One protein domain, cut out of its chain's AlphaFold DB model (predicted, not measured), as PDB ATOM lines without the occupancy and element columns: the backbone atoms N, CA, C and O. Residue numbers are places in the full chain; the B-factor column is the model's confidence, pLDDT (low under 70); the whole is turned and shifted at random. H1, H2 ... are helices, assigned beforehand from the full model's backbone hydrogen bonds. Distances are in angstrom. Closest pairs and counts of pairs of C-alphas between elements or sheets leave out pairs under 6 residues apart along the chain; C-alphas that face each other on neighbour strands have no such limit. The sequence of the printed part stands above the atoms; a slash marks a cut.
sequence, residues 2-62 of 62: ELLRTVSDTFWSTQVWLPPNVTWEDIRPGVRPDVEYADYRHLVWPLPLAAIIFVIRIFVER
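Overview. This is residues 2 to 62 of the 62 residues of the protein "Longevity assurance factor 1" of Culex quinquefasciatus (UniProt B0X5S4). The model is an open, flat L of two arms, one running from H1 through the short H2 and H3, the other made by H4 and then H5, with the long loop of residues 28 to 39 at the corner. No helix touches another; residues 2 to 13, with H1, and residues 42 to 62, with H5, stick out as the free ends of the arms. The printed part has 61 residues with five named helices, H1 to H5 in chain order, and no named strand: the class is all helix. It is extended, with a radius of gyration of the C-alphas of 18.5 A and spans of 54 by 43 by 11 A.

Along the chain. H1, residues 2 to 11, begins at C-alpha 2 (3.467, 19.035, 37.110) and is 14.0 A long. H2 is residues 14 to 17, 5.5 A, and H3 residues 24 to 27, 5.4 A. H4, residues 40 to 44, begins at C-alpha 40 (24.733, 29.530, 18.639) and spans 8.4 A. H5, residues 46 to 60, is the longest at 20.4 A and ends at C-alpha 60 (16.520, 12.070, -7.249).

Arrangement. H1 and H2 are close but not clearly touching; their closest C-alphas, of Thr 10 and Val 16, are 7.3 A apart. H2 and H3 are only just apart, at 8.3 A. H3 and H4 are apart, and so are H1 and H5. H4 and H5 meet only through their link. Every O i to N i+4 pair is within hydrogen-bond range in H1 and H5; H4 has 0 of 1, but 2 of 2 O i to N i+3 pairs, and H2 and H3 are too short for an i+4 pair.

Size, cuts and confidence. The C-alphas farthest apart, of Asn 21 and Arg 62, are 54.9 A apart. The printed part has no cut. The link from H3 to H4 is long, with 12 residues. Mean pLDDT of the printed part is 93.0; residue 62, the chain's last, is under 70.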
ATOM      1  N   GLU A   2       2.461  18.368  36.256       91.38
ATOM      2  CA  GLU A   2       3.467  19.035  37.110       91.38
ATOM      3  C   GLU A   2       4.870  18.421  37.006       91.38
ATOM      4  O   GLU A   2       5.827  19.138  36.762       91.38
ATOM      5  N   LEU A   3       4.990  17.089  37.032       93.88
ATOM      6  CA  LEU A   3       6.289  16.422  36.881       93.88
ATOM      7  C   LEU A   3       6.990  16.751  35.550       93.88
ATOM      8  O   LEU A   3       8.196  16.959  35.523       93.88
ATOM      9  N   LEU A   4       6.238  16.849  34.448       95.88
ATOM     10  CA  LEU A   4       6.798  17.221  33.143       95.88
ATOM     11  C   LEU A   4       7.260  18.680  33.124       95.88
ATOM     12  O   LEU A   4       8.284  18.980  32.517       95.88
ATOM     13  N   ARG A   5       6.533  19.573  33.807       94.81
ATOM     14  CA  ARG A   5       6.931  20.977  33.964       94.81
ATOM     15  C   ARG A   5       8.201  21.087  34.788       94.81
ATOM     16  O   ARG A   5       9.161  21.657  34.305       94.81
ATOM     17  N   THR A   6       8.267  20.432  35.944       95.19
ATOM     18  CA  THR A   6       9.470  20.431  36.787       95.19
ATOM     19  C   THR A   6      10.692  19.883  36.052       95.19
ATOM     20  O   THR A   6      11.773  20.463  36.155       95.19
ATOM     21  N   VAL A   7      10.539  18.800  35.282       96.38
ATOM     22  CA  VAL A   7      11.630  18.259  34.455       96.38
ATOM     23  C   VAL A   7      12.049  19.267  33.387       96.38
ATOM     24  O   VAL A   7      13.242  19.506  33.230       96.38
ATOM     25  N   SER A   8      11.091  19.885  32.695       95.94
ATOM     26  CA  SER A   8      11.359  20.924  31.698       95.94
ATOM     27  C   SER A   8      12.074  22.131  32.314       95.94
ATOM     28  O   SER A   8      13.117  22.534  31.817       95.94
ATOM     29  N   ASP A   9      11.568  22.673  33.417       96.31
ATOM     30  CA  ASP A   9      12.127  23.852  34.086       96.31
ATOM     31  C   ASP A   9      13.537  23.580  34.618       96.31
ATOM     32  O   ASP A   9      14.426  24.420  34.503       96.31
ATOM     33  N   THR A  10      13.767  22.374  35.145       94.94
ATOM     34  CA  THR A  10      15.101  21.949  35.582       94.94
ATOM     35  C   THR A  10      16.032  21.809  34.387       94.94
ATOM     36  O   THR A  10      17.138  22.335  34.413       94.94
ATOM     37  N   PHE A  11      15.584  21.138  33.325       95.88
ATOM     38  CA  PHE A  11      16.379  20.940  32.120       95.88
ATOM     39  C   PHE A  11      16.751  22.268  31.458       95.88
ATOM     40  O   PHE A  11      17.878  22.416  31.014       95.88
ATOM     41  N   TRP A  12      15.853  23.252  31.429       94.62
ATOM     42  CA  TRP A  12      16.122  24.581  30.868       94.62
ATOM     43  C   TRP A  12      16.750  25.567  31.867       94.62
ATOM     44  O   TRP A  12      16.982  26.725  31.520       94.62
ATOM     45  N   SER A  13      17.074  25.126  33.085       94.50
ATOM     46  CA  SER A  13      17.817  25.931  34.056       94.50
ATOM     47  C   SER A  13      19.277  26.091  33.635       94.50
ATOM     48  O   SER A  13      19.932  25.138  33.210       94.50
ATOM     49  N   THR A  14      19.838  27.286  33.831       94.19
ATOM     50  CA  THR A  14      21.260  27.559  33.565       94.19
ATOM     51  C   THR A  14      22.193  26.659  34.371       94.19
ATOM     52  O   THR A  14      23.276  26.340  33.896       94.19
ATOM     53  N   GLN A  15      21.763  26.198  35.548       93.00
ATOM     54  CA  GLN A  15      22.569  25.360  36.441       93.00
ATOM     55  C   GLN A  15      22.858  23.959  35.887       93.00
ATOM     56  O   GLN A  15      23.811  23.325  36.328       93.00
ATOM     57  N   VAL A  16      22.046  23.466  34.944       95.19
ATOM     58  CA  VAL A  16      22.285  22.169  34.287       95.19
ATOM     59  C   VAL A  16      23.373  22.279  33.221       95.19
ATOM     60  O   VAL A  16      24.139  21.340  33.023       95.19
ATOM     61  N   TRP A  17      23.451  23.422  32.540       92.81
ATOM     62  CA  TRP A  17      24.314  23.603  31.370       92.81
ATOM     63  C   TRP A  17      25.614  24.338  31.667       92.81
ATOM     64  O   TRP A  17      26.609  24.114  30.982       92.81
ATOM     65  N   LEU A  18      25.604  25.238  32.648       94.00
ATOM     66  CA  LEU A  18      26.722  26.119  32.942       94.00
ATOM     67  C   LEU A  18      27.381  25.749  34.274       94.00
ATOM     68  O   LEU A  18      26.690  25.397  35.234       94.00
ATOM     69  N   PRO A  19      28.715  25.881  34.372       92.69
ATOM     70  CA  PRO A  19      29.400  25.837  35.652       92.69
ATOM     71  C   PRO A  19      28.888  26.923  36.618       92.69
ATOM     72  O   PRO A  19      28.377  27.959  36.182       92.69
ATOM     73  N   PRO A  20      29.081  26.746  37.938       93.75
ATOM     74  CA  PRO A  20      28.794  27.794  38.912       93.75
ATOM     75  C   PRO A  20      29.517  29.104  38.566       93.75
ATOM     76  O   PRO A  20      30.664  29.079  38.121       93.75
ATOM     77  N   ASN A  21      28.866  30.243  38.815       92.94
ATOM     78  CA  ASN A  21      29.384  31.595  38.544       92.94
ATOM     79  C   ASN A  21      29.704  31.899  37.066       92.94
ATOM     80  O   ASN A  21      30.433  32.848  36.792       92.94
ATOM     81  N   VAL A  22      29.168  31.119  36.123       92.38
ATOM     82  CA  VAL A  22      29.267  31.384  34.683       92.38
ATOM     83  C   VAL A  22      27.880  31.684  34.128       92.38
ATOM     84  O   VAL A  22      26.907  31.000  34.447       92.38
ATOM     85  N   THR A  23      27.788  32.702  33.279       93.38
ATOM     86  CA  THR A  23      26.575  33.066  32.544       93.38
ATOM     87  C   THR A  23      26.752  32.833  31.043       93.38
ATOM     88  O   THR A  23      27.865  32.684  30.542       93.38
ATOM     89  N   TRP A  24      25.646  32.825  30.297       92.38
ATOM     90  CA  TRP A  24      25.693  32.727  28.835       92.38
ATOM     91  C   TRP A  24      26.430  33.903  28.178       92.38
ATOM     92  O   TRP A  24      27.046  33.721  27.131       92.38
ATOM     93  N   GLU A  25      26.417  35.088  28.798       91.31
ATOM     94  CA  GLU A  25      27.173  36.252  28.312       91.31
ATOM     95  C   GLU A  25      28.688  36.033  28.412       91.31
ATOM     96  O   GLU A  25      29.425  36.482  27.538       91.31
ATOM     97  N   ASP A  26      29.158  35.291  29.419       91.31
ATOM     98  CA  ASP A  26      30.590  35.039  29.628       91.31
ATOM     99  C   ASP A  26      31.198  34.108  28.568       91.31
ATOM    100  O   ASP A  26      32.414  34.119  28.364       91.31
ATOM    101  N   ILE A  27      30.357  33.303  27.907       90.75
ATOM    102  CA  ILE A  27      30.756  32.328  26.878       90.75
ATOM    103  C   ILE A  27      30.232  32.677  25.486       90.75
ATOM    104  O   ILE A  27      30.317  31.865  24.561       90.75
ATOM    105  N   ARG A  28      29.662  33.870  25.309       91.44
ATOM    106  CA  ARG A  28      29.197  34.288  23.989       91.44
ATOM    107  C   ARG A  28      30.397  34.413  23.029       91.44
ATOM    108  O   ARG A  28      31.498  34.794  23.453       91.44
ATOM    109  N   PRO A  29      30.201  34.155  21.727       90.56
ATOM    110  CA  PRO A  29      31.276  34.258  20.746       90.56
ATOM    111  C   PRO A  29      31.954  35.633  20.776       90.56
ATOM    112  O   PRO A  29      31.284  36.668  20.754       90.56
ATOM    113  N   GLY A  30      33.288  35.639  20.820       87.12
ATOM    114  CA  GLY A  30      34.102  36.856  20.754       87.12
ATOM    115  C   GLY A  30      34.283  37.626  22.068       87.12
ATOM    116  O   GLY A  30      34.862  38.707  22.032       87.12
ATOM    117  N   VAL A  31      33.823  37.115  23.219       89.00
ATOM    118  CA  VAL A  31      34.097  37.758  24.527       89.00
ATOM    119  C   VAL A  31      35.506  37.481  25.039       89.00
ATOM    120  O   VAL A  31      36.112  38.353  25.659       89.00
ATOM    121  N   ARG A  32      36.047  36.298  24.758       86.75
ATOM    122  CA  ARG A  32      37.393  35.898  25.169       86.75
ATOM    123  C   ARG A  32      38.274  35.722  23.932       86.75
ATOM    124  O   ARG A  32      37.909  34.932  23.066       86.75
ATOM    125  N   PRO A  33      39.399  36.449  23.805       84.00
ATOM    126  CA  PRO A  33      40.283  36.327  22.644       84.00
ATOM    127  C   PRO A  33      41.092  35.022  22.651       84.00
ATOM    128  O   PRO A  33      41.652  34.639  21.631       84.00
ATOM    129  N   ASP A  34      41.170  34.355  23.801       91.06
ATOM    130  CA  ASP A  34      41.903  33.114  24.038       91.06
ATOM    131  C   ASP A  34      41.065  31.845  23.810       91.06
ATOM    132  O   ASP A  34      41.629  30.753  23.749       91.06
ATOM    133  N   VAL A  35      39.737  31.963  23.670       88.56
ATOM    134  CA  VAL A  35      38.829  30.814  23.538       88.56
ATOM    135  C   VAL A  35      37.771  31.063  22.467       88.56
ATOM    136  O   VAL A  35      36.949  31.972  22.579       88.56
ATOM    137  N   GLU A  36      37.723  30.189  21.461       89.19
ATOM    138  CA  GLU A  36      36.634  30.158  20.483       89.19
ATOM    139  C   GLU A  36      35.480  29.274  20.978       89.19
ATOM    140  O   GLU A  36      35.534  28.045  20.923       89.19
ATOM    141  N   TYR A  37      34.418  29.909  21.475       89.94
ATOM    142  CA  TYR A  37      33.171  29.228  21.832       89.94
ATOM    143  C   TYR A  37      32.293  28.957  20.605       89.94
ATOM    144  O   TYR A  37      32.337  29.682  19.610       89.94
ATOM    145  N   ALA A  38      31.445  27.929  20.701       88.88
ATOM    146  CA  ALA A  38      30.478  27.610  19.657       88.88
ATOM    147  C   ALA A  38      29.496  28.772  19.437       88.88
ATOM    148  O   ALA A  38      28.843  29.245  20.370       88.88
ATOM    149  N   ASP A  39      29.354  29.205  18.184       91.38
ATOM    150  CA  ASP A  39      28.400  30.248  17.829       91.38
ATOM    151  C   ASP A  39      26.992  29.671  17.669       91.38
ATOM    152  O   ASP A  39      26.670  29.008  16.681       91.38
ATOM    153  N   TYR A  40      26.130  29.958  18.644       90.25
ATOM    154  CA  TYR A  40      24.733  29.530  18.639       90.25
ATOM    155  C   TYR A  40      23.955  30.057  17.423       90.25
ATOM    156  O   TYR A  40      22.961  29.451  17.024       90.25
ATOM    157  N   ARG A  41      24.412  31.138  16.773       91.12
ATOM    158  CA  ARG A  41      23.800  31.654  15.539       91.12
ATOM    159  C   ARG A  41      23.958  30.679  14.380       91.12
ATOM    160  O   ARG A  41      23.136  30.694  13.474       91.12
ATOM    161  N   HIS A  42      24.947  29.786  14.411       94.12
ATOM    162  CA  HIS A  42      25.124  28.766  13.379       94.12
ATOM    163  C   HIS A  42      24.049  27.671  13.408       94.12
ATOM    164  O   HIS A  42      23.905  26.949  12.423       94.12
ATOM    165  N   LEU A  43      23.227  27.590  14.465       93.31
ATOM    166  CA  LEU A  43      22.064  26.693  14.517       93.31
ATOM    167  C   LEU A  43      21.004  27.011  13.453       93.31
ATOM    168  O   LEU A  43      20.111  26.199  13.225       93.31
ATOM    169  N   VAL A  44      21.104  28.157  12.770       95.94
ATOM    170  CA  VAL A  44      20.242  28.473  11.625       95.94
ATOM    171  C   VAL A  44      20.630  27.704  10.363       95.94
ATOM    172  O   VAL A  44      19.755  27.471   9.543       95.94
ATOM    173  N   TRP A  45      21.891  27.278  10.197       95.62
ATOM    174  CA  TRP A  45      22.395  26.621   8.975       95.62
ATOM    175  C   TRP A  45      21.775  25.252   8.650       95.62
ATOM    176  O   TRP A  45      21.572  24.964   7.467       95.62
ATOM    177  N   PRO A  46      21.426  24.403   9.633       96.00
ATOM    178  CA  PRO A  46      20.691  23.172   9.369       96.00
ATOM    179  C   PRO A  46      19.336  23.384   8.682       96.00
ATOM    180  O   PRO A  46      18.902  22.503   7.947       96.00
ATOM    181  N   LEU A  47      18.670  24.532   8.867       96.38
ATOM    182  CA  LEU A  47      17.365  24.810   8.250       96.38
ATOM    183  C   LEU A  47      17.432  24.926   6.713       96.38
ATOM    184  O   LEU A  47      16.736  24.162   6.037       96.38
ATOM    185  N   PRO A  48      18.259  25.812   6.114       97.06
ATOM    186  CA  PRO A  48      18.429  25.846   4.669       97.06
ATOM    187  C   PRO A  48      19.072  24.558   4.149       97.06
ATOM    188  O   PRO A  48      18.707  24.110   3.066       97.06
ATOM    189  N   LEU A  49      19.966  23.916   4.912       97.56
ATOM    190  CA  LEU A  49      20.545  22.633   4.509       97.56
ATOM    191  C   LEU A  49      19.475  21.539   4.390       97.56
ATOM    192  O   LEU A  49      19.455  20.810   3.401       97.56
ATOM    193  N   ALA A  50      18.549  21.459   5.347       97.44
ATOM    194  CA  ALA A  50      17.414  20.547   5.277       97.44
ATOM    195  C   ALA A  50      16.558  20.834   4.037       97.44
ATOM    196  O   ALA A  50      16.220  19.904   3.309       97.44
ATOM    197  N   ALA A  51      16.271  22.107   3.744       97.81
ATOM    198  CA  ALA A  51      15.545  22.489   2.532       97.81
ATOM    199  C   ALA A  51      16.273  22.041   1.250       97.81
ATOM    200  O   ALA A  51      15.642  21.483   0.355       97.81
ATOM    201  N   ILE A  52      17.597  22.209   1.179       97.94
ATOM    202  CA  ILE A  52      18.419  21.733   0.054       97.94
ATOM    203  C   ILE A  52      18.317  20.211  -0.089       97.94
ATOM    204  O   ILE A  52      18.085  19.717  -1.191       97.94
ATOM    205  N   ILE A  53      18.435  19.463   1.011       97.38
ATOM    206  CA  ILE A  53      18.305  17.999   1.000       97.38
ATOM    207  C   ILE A  53      16.914  17.586   0.504       97.38
ATOM    208  O   ILE A  53      16.812  16.692  -0.331       97.38
ATOM    209  N   PHE A  54      15.849  18.260   0.948       97.19
ATOM    210  CA  PHE A  54      14.492  18.013   0.450       97.19
ATOM    211  C   PHE A  54      14.365  18.273  -1.052       97.19
ATOM    212  O   PHE A  54      13.740  17.484  -1.756       97.19
ATOM    213  N   VAL A  55      14.973  19.345  -1.561       97.31
ATOM    214  CA  VAL A  55      14.985  19.642  -2.998       97.31
ATOM    215  C   VAL A  55      15.713  18.545  -3.772       97.31
ATOM    216  O   VAL A  55      15.156  18.013  -4.729       97.31
ATOM    217  N   ILE A  56      16.917  18.155  -3.338       97.31
ATOM    218  CA  ILE A  56      17.681  17.055  -3.951       97.31
ATOM    219  C   ILE A  56      16.837  15.783  -3.977       97.31
ATOM    220  O   ILE A  56      16.710  15.145  -5.020       97.31
ATOM    221  N   ARG A  57      16.203  15.455  -2.850       97.00
ATOM    222  CA  ARG A  57      15.327  14.297  -2.710       97.00
ATOM    223  C   ARG A  57      14.206  14.296  -3.749       97.00
ATOM    224  O   ARG A  57      13.995  13.284  -4.401       97.00
ATOM    225  N   ILE A  58      13.539  15.430  -3.963       96.38
ATOM    226  CA  ILE A  58      12.466  15.566  -4.964       96.38
ATOM    227  C   ILE A  58      12.969  15.319  -6.395       96.38
ATOM    228  O   ILE A  58      12.198  14.863  -7.233       96.38
ATOM    229  N   PHE A  59      14.222  15.650  -6.706       97.00
ATOM    230  CA  PHE A  59      14.783  15.426  -8.042       97.00
ATOM    231  C   PHE A  59      15.341  14.015  -8.240       97.00
ATOM    232  O   PHE A  59      15.283  13.514  -9.356       97.00
ATOM    233  N   VAL A  60      15.882  13.396  -7.188       96.88
ATOM    234  CA  VAL A  60      16.520  12.070  -7.249       96.88
ATOM    235  C   VAL A  60      15.526  10.929  -7.036       96.88
ATOM    236  O   VAL A  60      15.662   9.889  -7.667       96.88
ATOM    237  N   GLU A  61      14.539  11.097  -6.150       93.50
ATOM    238  CA  GLU A  61      13.498  10.086  -5.883       93.50
ATOM    239  C   GLU A  61      12.317  10.161  -6.870       93.50
ATOM    240  O   GLU A  61      11.301   9.498  -6.661       93.50
ATOM    241  N   ARG A  62      12.426  10.981  -7.924       57.66
ATOM    242  CA  ARG A  62      11.509  10.963  -9.069       57.66
ATOM    243  C   ARG A  62      11.923   9.929 -10.102       57.66
ATOM    244  O   ARG A  62      13.137   9.824 -10.372       57.66
TER     245      ARG A  62